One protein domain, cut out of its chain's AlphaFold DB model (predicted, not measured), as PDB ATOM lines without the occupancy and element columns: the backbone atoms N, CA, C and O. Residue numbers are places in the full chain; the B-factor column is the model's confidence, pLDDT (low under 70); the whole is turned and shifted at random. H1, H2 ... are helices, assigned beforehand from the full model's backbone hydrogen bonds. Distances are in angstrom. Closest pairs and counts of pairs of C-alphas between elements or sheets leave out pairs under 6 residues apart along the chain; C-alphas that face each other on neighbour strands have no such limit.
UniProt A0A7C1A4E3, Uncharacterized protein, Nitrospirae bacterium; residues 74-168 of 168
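What this domain is: This is residues 74 to 168 of the 168 residues of an uncharacterized protein of Nitrospirae bacterium (UniProt A0A7C1A4E3). H3 and H4 form a long hairpin; H1 crosses H4 on another side, with H2 near H1's end. The 95 printed residues have four named helices: all helix. The whole is compact, radius of gyration of the C-alphas 14.1 A, and spans 45 by 28 by 22 A.

How they stand to each other: Start at H1, residues 74 to 94; its residues 92 to 93 alone touch H2, residues 100 to 107, closest at C-alphas 92 and 102, 5.1 A. Then find H3, residues 111 to 133, and H4, residues 140 to 166, a hairpin at a shallow tilt of 28 degrees, closest at C-alphas 122 and 152, 5.0 A. H1 touches H4 at a steep tilt of 48 degrees, closest at C-alphas 85 and 157, 4.2 A. In H2 alone is every O i to N i+4 pair within hydrogen-bond range.

Where its parts are: Find C-alpha 74 at (20.555, 50.840, -39.912); H4 runs 37.9 A to C-alpha 166 at (46.643, 40.350, -42.021).

The domain as a whole: The printed part has no cut; pLDDT is under 70 at residues 101 and 166 to 168.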
ATOM      1  N   ALA A  74      19.417  50.981 -39.003       93.38
ATOM      2  CA  ALA A  74      20.555  50.840 -39.912       93.38
ATOM      3  C   ALA A  74      21.726  51.767 -39.524       93.38
ATOM      4  O   ALA A  74      22.886  51.348 -39.546       93.38
ATOM      5  N   GLY A  75      21.433  53.001 -39.100       92.25
ATOM      6  CA  GLY A  75      22.435  53.938 -38.591       92.25
ATOM      7  C   GLY A  75      23.133  53.435 -37.323       92.25
ATOM      8  O   GLY A  75      24.353  53.574 -37.183       92.25
ATOM      9  N   ILE A  76      22.389  52.782 -36.423       92.88
ATOM     10  CA  ILE A  76      22.949  52.145 -35.223       92.88
ATOM     11  C   ILE A  76      23.853  50.968 -35.609       92.88
ATOM     12  O   ILE A  76      24.973  50.896 -35.110       92.88
ATOM     13  N   ILE A  77      23.417  50.089 -36.519       95.06
ATOM     14  CA  ILE A  77      24.229  48.965 -37.021       95.06
ATOM     15  C   ILE A  77      25.548  49.479 -37.607       95.06
ATOM     16  O   ILE A  77      26.619  49.048 -37.184       95.06
ATOM     17  N   ARG A  78      25.493  50.459 -38.519       93.19
ATOM     18  CA  ARG A  78      26.694  51.051 -39.132       93.19
ATOM     19  C   ARG A  78      27.626  51.656 -38.083       93.19
ATOM     20  O   ARG A  78      28.837  51.472 -38.163       93.19
ATOM     21  N   SER A  79      27.066  52.340 -37.086       91.44
ATOM     22  CA  SER A  79      27.847  52.896 -35.979       91.44
ATOM     23  C   SER A  79      28.536  51.792 -35.181       91.44
ATOM     24  O   SER A  79      29.727  51.887 -34.913       91.44
ATOM     25  N   MET A  80      27.816  50.730 -34.816       93.62
ATOM     26  CA  MET A  80      28.390  49.616 -34.062       93.62
ATOM     27  C   MET A  80      29.491  48.901 -34.844       93.62
ATOM     28  O   MET A  80      30.543  48.628 -34.269       93.62
ATOM     29  N   PHE A  81      29.300  48.671 -36.145       94.44
ATOM     30  CA  PHE A  81      30.350  48.147 -37.020       94.44
ATOM     31  C   PHE A  81      31.589  49.050 -37.017       94.44
ATOM     32  O   PHE A  81      32.701  48.567 -36.820       94.44
ATOM     33  N   PHE A  82      31.403  50.365 -37.178       91.88
ATOM     34  CA  PHE A  82      32.487  51.349 -37.154       91.88
ATOM     35  C   PHE A  82      33.261  51.328 -35.825       91.88
ATOM     36  O   PHE A  82      34.493  51.310 -35.830       91.88
ATOM     37  N   TRP A  83      32.555  51.251 -34.690       90.00
ATOM     38  CA  TRP A  83      33.165  51.090 -33.365       90.00
ATOM     39  C   TRP A  83      33.960  49.784 -33.256       90.00
ATOM     40  O   TRP A  83      35.075  49.784 -32.740       90.00
ATOM     41  N   GLY A  84      33.431  48.676 -33.775       90.44
ATOM     42  CA  GLY A  84      34.162  47.412 -33.835       90.44
ATOM     43  C   GLY A  84      35.443  47.512 -34.665       90.44
ATOM     44  O   GLY A  84      36.508  47.095 -34.216       90.44
ATOM     45  N   TYR A  85      35.343  48.116 -35.848       90.69
ATOM     46  CA  TYR A  85      36.437  48.229 -36.808       90.69
ATOM     47  C   TYR A  85      37.579  49.134 -36.318       90.69
ATOM     48  O   TYR A  85      38.744  48.756 -36.417       90.69
ATOM     49  N   HIS A  86      37.270  50.303 -35.748       87.62
ATOM     50  CA  HIS A  86      38.299  51.256 -35.319       87.62
ATOM     51  C   HIS A  86      38.664  51.132 -33.836       87.62
ATOM     52  O   HIS A  86      39.825  50.902 -33.497       87.62
ATOM     53  N   ALA A  87      37.691  51.279 -32.937       84.00
ATOM     54  CA  ALA A  87      37.972  51.467 -31.515       84.00
ATOM     55  C   ALA A  87      38.595  50.230 -30.863       84.00
ATOM     56  O   ALA A  87      39.550  50.336 -30.093       84.00
ATOM     57  N   ASN A  88      38.077  49.039 -31.176       81.31
ATOM     58  CA  ASN A  88      38.530  47.816 -30.517       81.31
ATOM     59  C   ASN A  88      39.992  47.476 -30.830       81.31
ATOM     60  O   ASN A  88      40.741  47.062 -29.938       81.31
ATOM     61  N   VAL A  89      40.375  47.650 -32.094       79.81
ATOM     62  CA  VAL A  89      41.720  47.350 -32.587       79.81
ATOM     63  C   VAL A  89      42.724  48.338 -32.007       79.81
ATOM     64  O   VAL A  89      43.720  47.901 -31.436       79.81
ATOM     65  N   ILE A  90      42.419  49.642 -32.043       84.56
ATOM     66  CA  ILE A  90      43.273  50.689 -31.461       84.56
ATOM     67  C   ILE A  90      43.518  50.422 -29.970       84.56
ATOM     68  O   ILE A  90      44.668  50.353 -29.532       84.56
ATOM     69  N   LEU A  91      42.453  50.205 -29.188       82.44
ATOM     70  CA  LEU A  91      42.574  49.966 -27.748       82.44
ATOM     71  C   LEU A  91      43.328  48.673 -27.428       82.44
ATOM     72  O   LEU A  91      44.078  48.619 -26.454       82.44
ATOM     73  N   THR A  92      43.145  47.619 -28.222       80.88
ATOM     74  CA  THR A  92      43.841  46.349 -27.979       80.88
ATOM     75  C   THR A  92      45.315  46.412 -28.353       80.88
ATOM     76  O   THR A  92      46.134  45.856 -27.621       80.88
ATOM     77  N   ASP A  93      45.667  47.093 -29.441       83.12
ATOM     78  CA  ASP A  93      47.065  47.249 -29.842       83.12
ATOM     79  C   ASP A  93      47.819  48.170 -28.867       83.12
ATOM     80  O   ASP A  93      48.924  47.833 -28.444       83.12
ATOM     81  N   ARG A  94      47.208  49.282 -28.429       85.88
ATOM     82  CA  ARG A  94      47.845  50.245 -27.512       85.88
ATOM     83  C   ARG A  94      47.835  49.795 -26.044       85.88
ATOM     84  O   ARG A  94      48.786  50.052 -25.305       85.88
ATOM     85  N   TYR A  95      46.787  49.093 -25.604       85.06
ATOM     86  CA  TYR A  95      46.603  48.684 -24.205       85.06
ATOM     87  C   TYR A  95      46.307  47.184 -24.052       85.06
ATOM     88  O   TYR A  95      45.299  46.805 -23.470       85.06
ATOM     89  N   PRO A  96      47.174  46.265 -24.489       78.69
ATOM     90  CA  PRO A  96      46.846  44.837 -24.598       78.69
ATOM     91  C   PRO A  96      46.422  44.149 -23.287       78.69
ATOM     92  O   PRO A  96      45.733  43.128 -23.309       78.69
ATOM     93  N   SER A  97      46.811  44.692 -22.133       78.50
ATOM     94  CA  SER A  97      46.481  44.154 -20.812       78.50
ATOM     95  C   SER A  97      45.188  44.710 -20.200       78.50
ATOM     96  O   SER A  97      44.777  44.170 -19.166       78.50
ATOM     97  N   HIS A  98      44.539  45.711 -20.822       76.06
ATOM     98  CA  HIS A  98      43.382  46.424 -20.253       76.06
ATOM     99  C   HIS A  98      42.123  45.559 -20.139       76.06
ATOM    100  O   HIS A  98      41.274  45.799 -19.284       76.06
ATOM    101  N   SER A  99      41.985  44.535 -20.987       73.88
ATOM    102  CA  SER A  99      40.870  43.598 -20.913       73.88
ATOM    103  C   SER A  99      41.327  42.168 -21.178       73.88
ATOM    104  O   SER A  99      42.211  41.914 -21.998       73.88
ATOM    105  N   PHE A 100      40.688  41.203 -20.511       72.00
ATOM    106  CA  PHE A 100      40.909  39.772 -20.760       72.00
ATOM    107  C   PHE A 100      40.736  39.419 -22.243       72.00
ATOM    108  O   PHE A 100      41.472  38.624 -22.815       72.00
ATOM    109  N   SER A 101      39.784  40.080 -22.891       68.94
ATOM    110  CA  SER A 101      39.477  39.862 -24.299       68.94
ATOM    111  C   SER A 101      40.534  40.420 -25.236       68.94
ATOM    112  O   SER A 101      40.840  39.778 -26.231       68.94
ATOM    113  N   SER A 102      41.146  41.549 -24.887       71.94
ATOM    114  CA  SER A 102      42.313  42.082 -25.589       71.94
ATOM    115  C   SER A 102      43.528  41.167 -25.438       71.94
ATOM    116  O   SER A 102      44.246  40.952 -26.411       71.94
ATOM    117  N   ARG A 103      43.715  40.536 -24.268       76.75
ATOM    118  CA  ARG A 103      44.776  39.531 -24.065       76.75
ATOM    119  C   ARG A 103      44.573  38.306 -24.955       76.75
ATOM    120  O   ARG A 103      45.519  37.883 -25.617       76.75
ATOM    121  N   ILE A 104      43.351  37.770 -25.002       74.06
ATOM    122  CA  ILE A 104      43.002  36.650 -25.891       74.06
ATOM    123  C   ILE A 104      43.178  37.054 -27.353       74.06
ATOM    124  O   ILE A 104      43.827  36.331 -28.101       74.06
ATOM    125  N   MET A 105      42.664  38.217 -27.757       72.00
ATOM    126  CA  MET A 105      42.766  38.684 -29.140       72.00
ATOM    127  C   MET A 105      44.223  38.887 -29.571       72.00
ATOM    128  O   MET A 105      44.580  38.553 -30.694       72.00
ATOM    129  N   ARG A 106      45.099  39.361 -28.676       74.19
ATOM    130  CA  ARG A 106      46.538  39.453 -28.959       74.19
ATOM    131  C   ARG A 106      47.207  38.083 -29.050       74.19
ATOM    132  O   ARG A 106      48.164  37.934 -29.800       74.19
ATOM    133  N   ARG A 107      46.749  37.100 -28.270       75.81
ATOM    134  CA  ARG A 107      47.276  35.730 -28.325       75.81
ATOM    135  C   ARG A 107      46.863  35.024 -29.616       75.81
ATOM    136  O   ARG A 107      47.678  34.328 -30.204       75.81
ATOM    137  N   PHE A 108      45.624  35.231 -30.047       72.00
ATOM    138  CA  PHE A 108      45.028  34.610 -31.221       72.00
ATOM    139  C   PHE A 108      44.614  35.708 -32.212       72.00
ATOM    140  O   PHE A 108      43.432  36.017 -32.358       72.00
ATOM    141  N   ARG A 109      45.600  36.323 -32.889       70.62
ATOM    142  CA  ARG A 109      45.401  37.374 -33.917       70.62
ATOM    143  C   ARG A 109      44.915  36.796 -35.257       70.62
ATOM    144  O   ARG A 109      45.393  37.182 -36.316       70.62
ATOM    145  N   HIS A 110      43.994  35.833 -35.219       77.19
ATOM    146  CA  HIS A 110      43.477  35.190 -36.425       77.19
ATOM    147  C   HIS A 110      41.989  35.524 -36.626       77.19
ATOM    148  O   HIS A 110      41.180  35.217 -35.745       77.19
ATOM    149  N   PRO A 111      41.588  36.104 -37.775       79.94
ATOM    150  CA  PRO A 111      40.206  36.504 -38.028       79.94
ATOM    151  C   PRO A 111      39.207  35.354 -37.887       79.94
ATOM    152  O   PRO A 111      38.151  35.535 -37.287       79.94
ATOM    153  N   ALA A 112      39.570  34.148 -38.342       82.50
ATOM    154  CA  ALA A 112      38.712  32.966 -38.220       82.50
ATOM    155  C   ALA A 112      38.410  32.596 -36.756       82.50
ATOM    156  O   ALA A 112      37.285  32.222 -36.432       82.50
ATOM    157  N   TYR A 113      39.382  32.767 -35.851       81.38
ATOM    158  CA  TYR A 113      39.169  32.540 -34.422       81.38
ATOM    159  C   TYR A 113      38.153  33.547 -33.878       81.38
ATOM    160  O   TYR A 113      37.154  33.164 -33.273       81.38
ATOM    161  N   TYR A 114      38.349  34.841 -34.150       83.38
ATOM    162  CA  TYR A 114      37.424  35.868 -33.672       83.38
ATOM    163  C   TYR A 114      36.019  35.711 -34.272       83.38
ATOM    164  O   TYR A 114      35.032  35.949 -33.578       83.38
ATOM    165  N   LEU A 115      35.909  35.254 -35.523       85.88
ATOM    166  CA  LEU A 115      34.628  34.966 -36.161       85.88
ATOM    167  C   LEU A 115      33.863  33.855 -35.427       85.88
ATOM    168  O   LEU A 115      32.688  34.048 -35.121       85.88
ATOM    169  N   ILE A 116      34.522  32.755 -35.050       87.56
ATOM    170  CA  ILE A 116      33.900  31.668 -34.270       87.56
ATOM    171  C   ILE A 116      33.366  32.191 -32.928       87.56
ATOM    172  O   ILE A 116      32.251  31.866 -32.520       87.56
ATOM    173  N   PHE A 117      34.126  33.059 -32.254       87.50
ATOM    174  CA  PHE A 117      33.719  33.624 -30.964       87.50
ATOM    175  C   PHE A 117      32.779  34.831 -31.071       87.50
ATOM    176  O   PHE A 117      32.219  35.246 -30.053       87.50
ATOM    177  N   SER A 118      32.559  35.388 -32.265       89.44
ATOM    178  CA  SER A 118      31.722  36.578 -32.463       89.44
ATOM    179  C   SER A 118      30.273  36.345 -32.027       89.44
ATOM    180  O   SER A 118      29.692  37.185 -31.335       89.44
ATOM    181  N   LEU A 119      29.716  35.178 -32.359       90.75
ATOM    182  CA  LEU A 119      28.329  34.825 -32.078       90.75
ATOM    183  C   LEU A 119      28.081  34.582 -30.574       90.75
ATOM    184  O   LEU A 119      27.252  35.300 -30.005       90.75
ATOM    185  N   PRO A 120      28.819  33.690 -29.873       92.12
ATOM    186  CA  PRO A 120      28.682  33.534 -28.421       92.12
ATOM    187  C   PRO A 120      28.864  34.850 -27.659       92.12
ATOM    188  O   PRO A 120      28.180  35.125 -26.672       92.12
ATOM    189  N   ARG A 121      29.769  35.708 -28.140       88.81
ATOM    190  CA  ARG A 121      30.070  36.990 -27.510       88.81
ATOM    191  C   ARG A 121      28.971  38.030 -27.724       88.81
ATOM    192  O   ARG A 121      28.640  38.751 -26.783       88.81
ATOM    193  N   ALA A 122      28.352  38.061 -28.904       93.06
ATOM    194  CA  ALA A 122      27.166  38.874 -29.161       93.06
ATOM    195  C   ALA A 122      25.993  38.454 -28.262       93.06
ATOM    196  O   ALA A 122      25.339  39.315 -27.668       93.06
ATOM    197  N   ILE A 123      25.776  37.145 -28.085       94.50
ATOM    198  CA  ILE A 123      24.758  36.602 -27.170       94.50
ATOM    199  C   ILE A 123      25.047  37.046 -25.732       94.50
ATOM    200  O   ILE A 123      24.186  37.636 -25.083       94.50
ATOM    201  N   MET A 124      26.277  36.853 -25.246       92.56
ATOM    202  CA  MET A 124      26.676  37.253 -23.893       92.56
ATOM    203  C   MET A 124      26.495  38.761 -23.651       92.56
ATOM    204  O   MET A 124      25.987  39.166 -22.602       92.56
ATOM    205  N   ASN A 125      26.857  39.600 -24.626       90.94
ATOM    206  CA  ASN A 125      26.658  41.050 -24.556       90.94
ATOM    207  C   ASN A 125      25.168  41.423 -24.522       90.94
ATOM    208  O   ASN A 125      24.780  42.344 -23.802       90.94
ATOM    209  N   THR A 126      24.333  40.691 -25.259       93.62
ATOM    210  CA  THR A 126      22.876  40.879 -25.291       93.62
ATOM    211  C   THR A 126      22.244  40.496 -23.955       93.62
ATOM    212  O   THR A 126      21.499  41.288 -23.388       93.62
ATOM    213  N   ILE A 127      22.617  39.344 -23.389       93.12
ATOM    214  CA  ILE A 127      22.168  38.905 -22.057       93.12
ATOM    215  C   ILE A 127      22.608  39.905 -20.984       93.12
ATOM    216  O   ILE A 127      21.837  40.235 -20.086       93.12
ATOM    217  N   SER A 128      23.836  40.417 -21.075       90.31
ATOM    218  CA  SER A 128      24.343  41.418 -20.132       90.31
ATOM    219  C   SER A 128      23.551  42.725 -20.219       90.31
ATOM    220  O   SER A 128      23.206  43.301 -19.190       90.31
ATOM    221  N   CYS A 129      23.215  43.175 -21.431       89.12
ATOM    222  CA  CYS A 129      22.365  44.345 -21.646       89.12
ATOM    223  C   CYS A 129      20.951  44.122 -21.088       89.12
ATOM    224  O   CYS A 129      20.452  44.974 -20.354       89.12
ATOM    225  N   PHE A 130      20.362  42.951 -21.348       90.88
ATOM    226  CA  PHE A 130      19.075  42.545 -20.791       90.88
ATOM    227  C   PHE A 130      19.071  42.608 -19.264       90.88
ATOM    228  O   PHE A 130      18.274  43.334 -18.688       90.88
ATOM    229  N   LYS A 131      20.001  41.905 -18.604       89.81
ATOM    230  CA  LYS A 131      20.076  41.831 -17.136       89.81
ATOM    231  C   LYS A 131      20.228  43.200 -16.472       89.81
ATOM    232  O   LYS A 131      19.701  43.392 -15.383       89.81
ATOM    233  N   ARG A 132      20.952  44.125 -17.111       85.44
ATOM    234  CA  ARG A 132      21.180  45.481 -16.587       85.44
ATOM    235  C   ARG A 132      19.933  46.358 -16.651       85.44
ATOM    236  O   ARG A 132      19.720  47.145 -15.749       85.44
ATOM    237  N   ASN A 133      19.113  46.204 -17.688       86.62
ATOM    238  CA  ASN A 133      18.025  47.145 -17.973       86.62
ATOM    239  C   ASN A 133      16.626  46.546 -17.761       86.62
ATOM    240  O   ASN A 133      15.645  47.281 -17.740       86.62
ATOM    241  N   SER A 134      16.493  45.225 -17.607       87.06
ATOM    242  CA  SER A 134      15.186  44.555 -17.520       87.06
ATOM    243  C   SER A 134      14.370  44.940 -16.289       87.06
ATOM    244  O   SER A 134      13.147  44.819 -16.321       87.06
ATOM    245  N   ARG A 135      15.028  45.422 -15.227       83.56
ATOM    246  CA  ARG A 135      14.360  45.932 -14.021       83.56
ATOM    247  C   ARG A 135      13.632  47.253 -14.272       83.56
ATOM    248  O   ARG A 135      12.544  47.441 -13.741       83.56
ATOM    249  N   GLU A 136      14.200  48.122 -15.101       82.00
ATOM    250  CA  GLU A 136      13.706  49.487 -15.336       82.00
ATOM    251  C   GLU A 136      12.875  49.595 -16.620       82.00
ATOM    252  O   GLU A 136      11.883  50.317 -16.679       82.00
ATOM    253  N   HIS A 137      13.229  48.830 -17.655       84.50
ATOM    254  CA  HIS A 137      12.666  48.973 -18.994       84.50
ATOM    255  C   HIS A 137      12.164  47.636 -19.539       84.50
ATOM    256  O   HIS A 137      12.864  46.945 -20.275       84.50
ATOM    257  N   ARG A 138      10.905  47.279 -19.247       87.12
ATOM    258  CA  ARG A 138      10.290  46.011 -19.700       87.12
ATOM    259  C   ARG A 138      10.278  45.829 -21.224       87.12
ATOM    260  O   ARG A 138      10.351  44.700 -21.704       87.12
ATOM    261  N   ILE A 139      10.253  46.930 -21.983       90.94
ATOM    262  CA  ILE A 139      10.321  46.920 -23.454       90.94
ATOM    263  C   ILE A 139      11.595  46.250 -23.987       90.94
ATOM    264  O   ILE A 139      11.610  45.780 -25.122       90.94
ATOM    265  N   ILE A 140      12.651  46.137 -23.169       90.25
ATOM    266  CA  ILE A 140      13.916  45.542 -23.596       90.25
ATOM    267  C   ILE A 140      13.765  44.112 -24.122       90.25
ATOM    268  O   ILE A 140      14.522  43.725 -25.005       90.25
ATOM    269  N   VAL A 141      12.781  43.348 -23.631       91.81
ATOM    270  CA  VAL A 141      12.510  41.980 -24.103       91.81
ATOM    271  C   VAL A 141      12.198  41.979 -25.602       91.81
ATOM    272  O   VAL A 141      12.742  41.165 -26.344       91.81
ATOM    273  N   LEU A 142      11.389  42.937 -26.059       93.31
ATOM    274  CA  LEU A 142      11.040  43.097 -27.473       93.31
ATOM    275  C   LEU A 142      12.236  43.582 -28.305       93.31
ATOM    276  O   LEU A 142      12.336  43.280 -29.491       93.31
ATOM    277  N   LEU A 143      13.166  44.308 -27.680       93.75
ATOM    278  CA  LEU A 143      14.359  44.839 -28.337       93.75
ATOM    279  C   LEU A 143      15.512  43.829 -28.424       93.75
ATOM    280  O   LEU A 143      16.485  44.103 -29.125       93.75
ATOM    281  N   LEU A 144      15.434  42.668 -27.763       94.94
ATOM    282  CA  LEU A 144      16.526  41.684 -27.729       94.94
ATOM    283  C   LEU A 144      17.067  41.293 -29.115       94.94
ATOM    284  O   LEU A 144      18.292  41.292 -29.256       94.94
ATOM    285  N   PRO A 145      16.238  41.027 -30.148       95.81
ATOM    286  CA  PRO A 145      16.752  40.717 -31.482       95.81
ATOM    287  C   PRO A 145      17.551  41.881 -32.084       95.81
ATOM    288  O   PRO A 145      18.621  41.681 -32.655       95.81
ATOM    289  N   PHE A 146      17.084  43.115 -31.895       94.94
ATOM    290  CA  PHE A 146      17.744  44.326 -32.391       94.94
ATOM    291  C   PHE A 146      19.060  44.593 -31.648       94.94
ATOM    292  O   PHE A 146      20.087  44.886 -32.266       94.94
ATOM    293  N   ILE A 147      19.065  44.429 -30.321       94.25
ATOM    294  CA  ILE A 147      20.273  44.520 -29.492       94.25
ATOM    295  C   ILE A 147      21.281  43.466 -29.945       94.25
ATOM    296  O   ILE A 147      22.440  43.797 -30.185       94.25
ATOM    297  N   PHE A 148      20.846  42.224 -30.143       96.38
ATOM    298  CA  PHE A 148      21.710  41.163 -30.641       96.38
ATOM    299  C   PHE A 148      22.340  41.516 -31.992       96.38
ATOM    300  O   PHE A 148      23.564  41.464 -32.111       96.38
ATOM    301  N   ILE A 149      21.546  41.955 -32.973       96.31
ATOM    302  CA  ILE A 149      22.044  42.350 -34.302       96.31
ATOM    303  C   ILE A 149      23.094  43.463 -34.185       96.31
ATOM    304  O   ILE A 149      24.159  43.382 -34.796       96.31
ATOM    305  N   THR A 150      22.845  44.484 -33.363       95.06
ATOM    306  CA  THR A 150      23.799  45.590 -33.173       95.06
ATOM    307  C   THR A 150      25.091  45.143 -32.483       95.06
ATOM    308  O   THR A 150      26.179  45.553 -32.892       95.06
ATOM    309  N   LYS A 151      25.016  44.252 -31.482       94.44
ATOM    310  CA  LYS A 151      26.203  43.670 -30.832       94.44
ATOM    311  C   LYS A 151      26.968  42.736 -31.764       94.44
ATOM    312  O   LYS A 151      28.196  42.732 -31.736       94.44
ATOM    313  N   PHE A 152      26.274  41.982 -32.608       95.19
ATOM    314  CA  PHE A 152      26.901  41.130 -33.610       95.19
ATOM    315  C   PHE A 152      27.607  41.961 -34.687       95.19
ATOM    316  O   PHE A 152      28.764  41.698 -35.002       95.19
ATOM    317  N   SER A 153      26.973  43.038 -35.159       95.62
ATOM    318  CA  SER A 153      27.564  43.994 -36.102       95.62
ATOM    319  C   SER A 153      28.874  44.605 -35.589       95.62
ATOM    320  O   SER A 153      29.844  44.692 -36.341       95.62
ATOM    321  N   TYR A 154      28.950  44.934 -34.294       94.19
ATOM    322  CA  TYR A 154      30.208  45.338 -33.661       94.19
ATOM    323  C   TYR A 154      31.301  44.270 -33.818       94.19
ATOM    324  O   TYR A 154      32.418  44.584 -34.219       94.19
ATOM    325  N   HIS A 155      30.994  42.997 -33.551       92.56
ATOM    326  CA  HIS A 155      31.980  41.925 -33.690       92.56
ATOM    327  C   HIS A 155      32.400  41.683 -35.142       92.56
ATOM    328  O   HIS A 155      33.581  41.436 -35.379       92.56
ATOM    329  N   LEU A 156      31.487  41.821 -36.110       93.69
ATOM    330  CA  LEU A 156      31.833  41.774 -37.534       93.69
ATOM    331  C   LEU A 156      32.820  42.885 -37.917       93.69
ATOM    332  O   LEU A 156      33.763  42.625 -38.660       93.69
ATOM    333  N   GLY A 157      32.656  44.088 -37.359       93.06
ATOM    334  CA  GLY A 157      33.617  45.181 -37.528       93.06
ATOM    335  C   GLY A 157      35.020  44.809 -37.044       93.06
ATOM    336  O   GLY A 157      36.000  45.064 -37.742       93.06
ATOM    337  N   VAL A 158      35.121  44.138 -35.890       90.06
ATOM    338  CA  VAL A 158      36.409  43.653 -35.361       90.06
ATOM    339  C   VAL A 158      37.031  42.597 -36.279       90.06
ATOM    340  O   VAL A 158      38.213  42.702 -36.597       90.06
ATOM    341  N   VAL A 159      36.255  41.606 -36.739       90.25
ATOM    342  CA  VAL A 159      36.749  40.579 -37.682       90.25
ATOM    343  C   VAL A 159      37.286  41.237 -38.947       90.25
ATOM    344  O   VAL A 159      38.397  40.931 -39.371       90.25
ATOM    345  N   TYR A 160      36.531  42.179 -39.515       92.06
ATOM    346  CA  TYR A 160      36.921  42.887 -40.729       92.06
ATOM    347  C   TYR A 160      38.230  43.672 -40.547       92.06
ATOM    348  O   TYR A 160      39.105  43.627 -41.412       92.06
ATOM    349  N   ALA A 161      38.410  44.335 -39.399       89.12
ATOM    350  CA  ALA A 161      39.660  45.021 -39.073       89.12
ATOM    351  C   ALA A 161      40.855  44.063 -38.984       89.12
ATOM    352  O   ALA A 161      41.948  44.400 -39.437       89.12
ATOM    353  N   LEU A 162      40.650  42.875 -38.406       86.06
ATOM    354  CA  LEU A 162      41.691  41.856 -38.299       86.06
ATOM    355  C   LEU A 162      42.058  41.269 -39.665       86.06
ATOM    356  O   LEU A 162      43.244  41.094 -39.920       86.06
ATOM    357  N   CYS A 163      41.084  41.006 -40.547       87.12
ATOM    358  CA  CYS A 163      41.364  40.546 -41.913       87.12
ATOM    359  C   CYS A 163      42.249  41.551 -42.653       87.12
ATOM    360  O   CYS A 163      43.334  41.204 -43.100       87.12
ATOM    361  N   LYS A 164      41.840  42.825 -42.671       85.31
ATOM    362  CA  LYS A 164      42.563  43.875 -43.396       85.31
ATOM    363  C   LYS A 164      43.999  44.081 -42.901       85.31
ATOM    364  O   LYS A 164      44.854  44.469 -43.682       85.31
ATOM    365  N   LYS A 165      44.261  43.851 -41.609       77.06
ATOM    366  CA  LYS A 165      45.616  43.919 -41.039       77.06
ATOM    367  C   LYS A 165      46.487  42.711 -41.373       77.06
ATOM    368  O   LYS A 165      47.697  42.848 -41.303       77.06
ATOM    369  N   ASN A 166      45.895  41.552 -41.650       68.69
ATOM    370  CA  ASN A 166      46.643  40.350 -42.021       68.69
ATOM    371  C   ASN A 166      47.007  40.327 -43.514       68.69
ATOM    372  O   ASN A 166      47.920  39.601 -43.888       68.69
ATOM    373  N   ASP A 167      46.304  41.111 -44.334       66.00
ATOM    374  CA  ASP A 167      46.593  41.294 -45.762       66.00
ATOM    375  C   ASP A 167      47.682  42.364 -46.029       66.00
ATOM    376  O   ASP A 167      48.049  42.587 -47.182       66.00
ATOM    377  N   GLN A 168      48.162  43.053 -44.982       55.91
ATOM    378  CA  GLN A 168      49.230  44.067 -45.011       55.91
ATOM    379  C   GLN A 168      50.533  43.503 -44.450       55.91
ATOM    380  O   GLN A 168      51.593  43.854 -45.010       55.91
TER     381      GLN A 168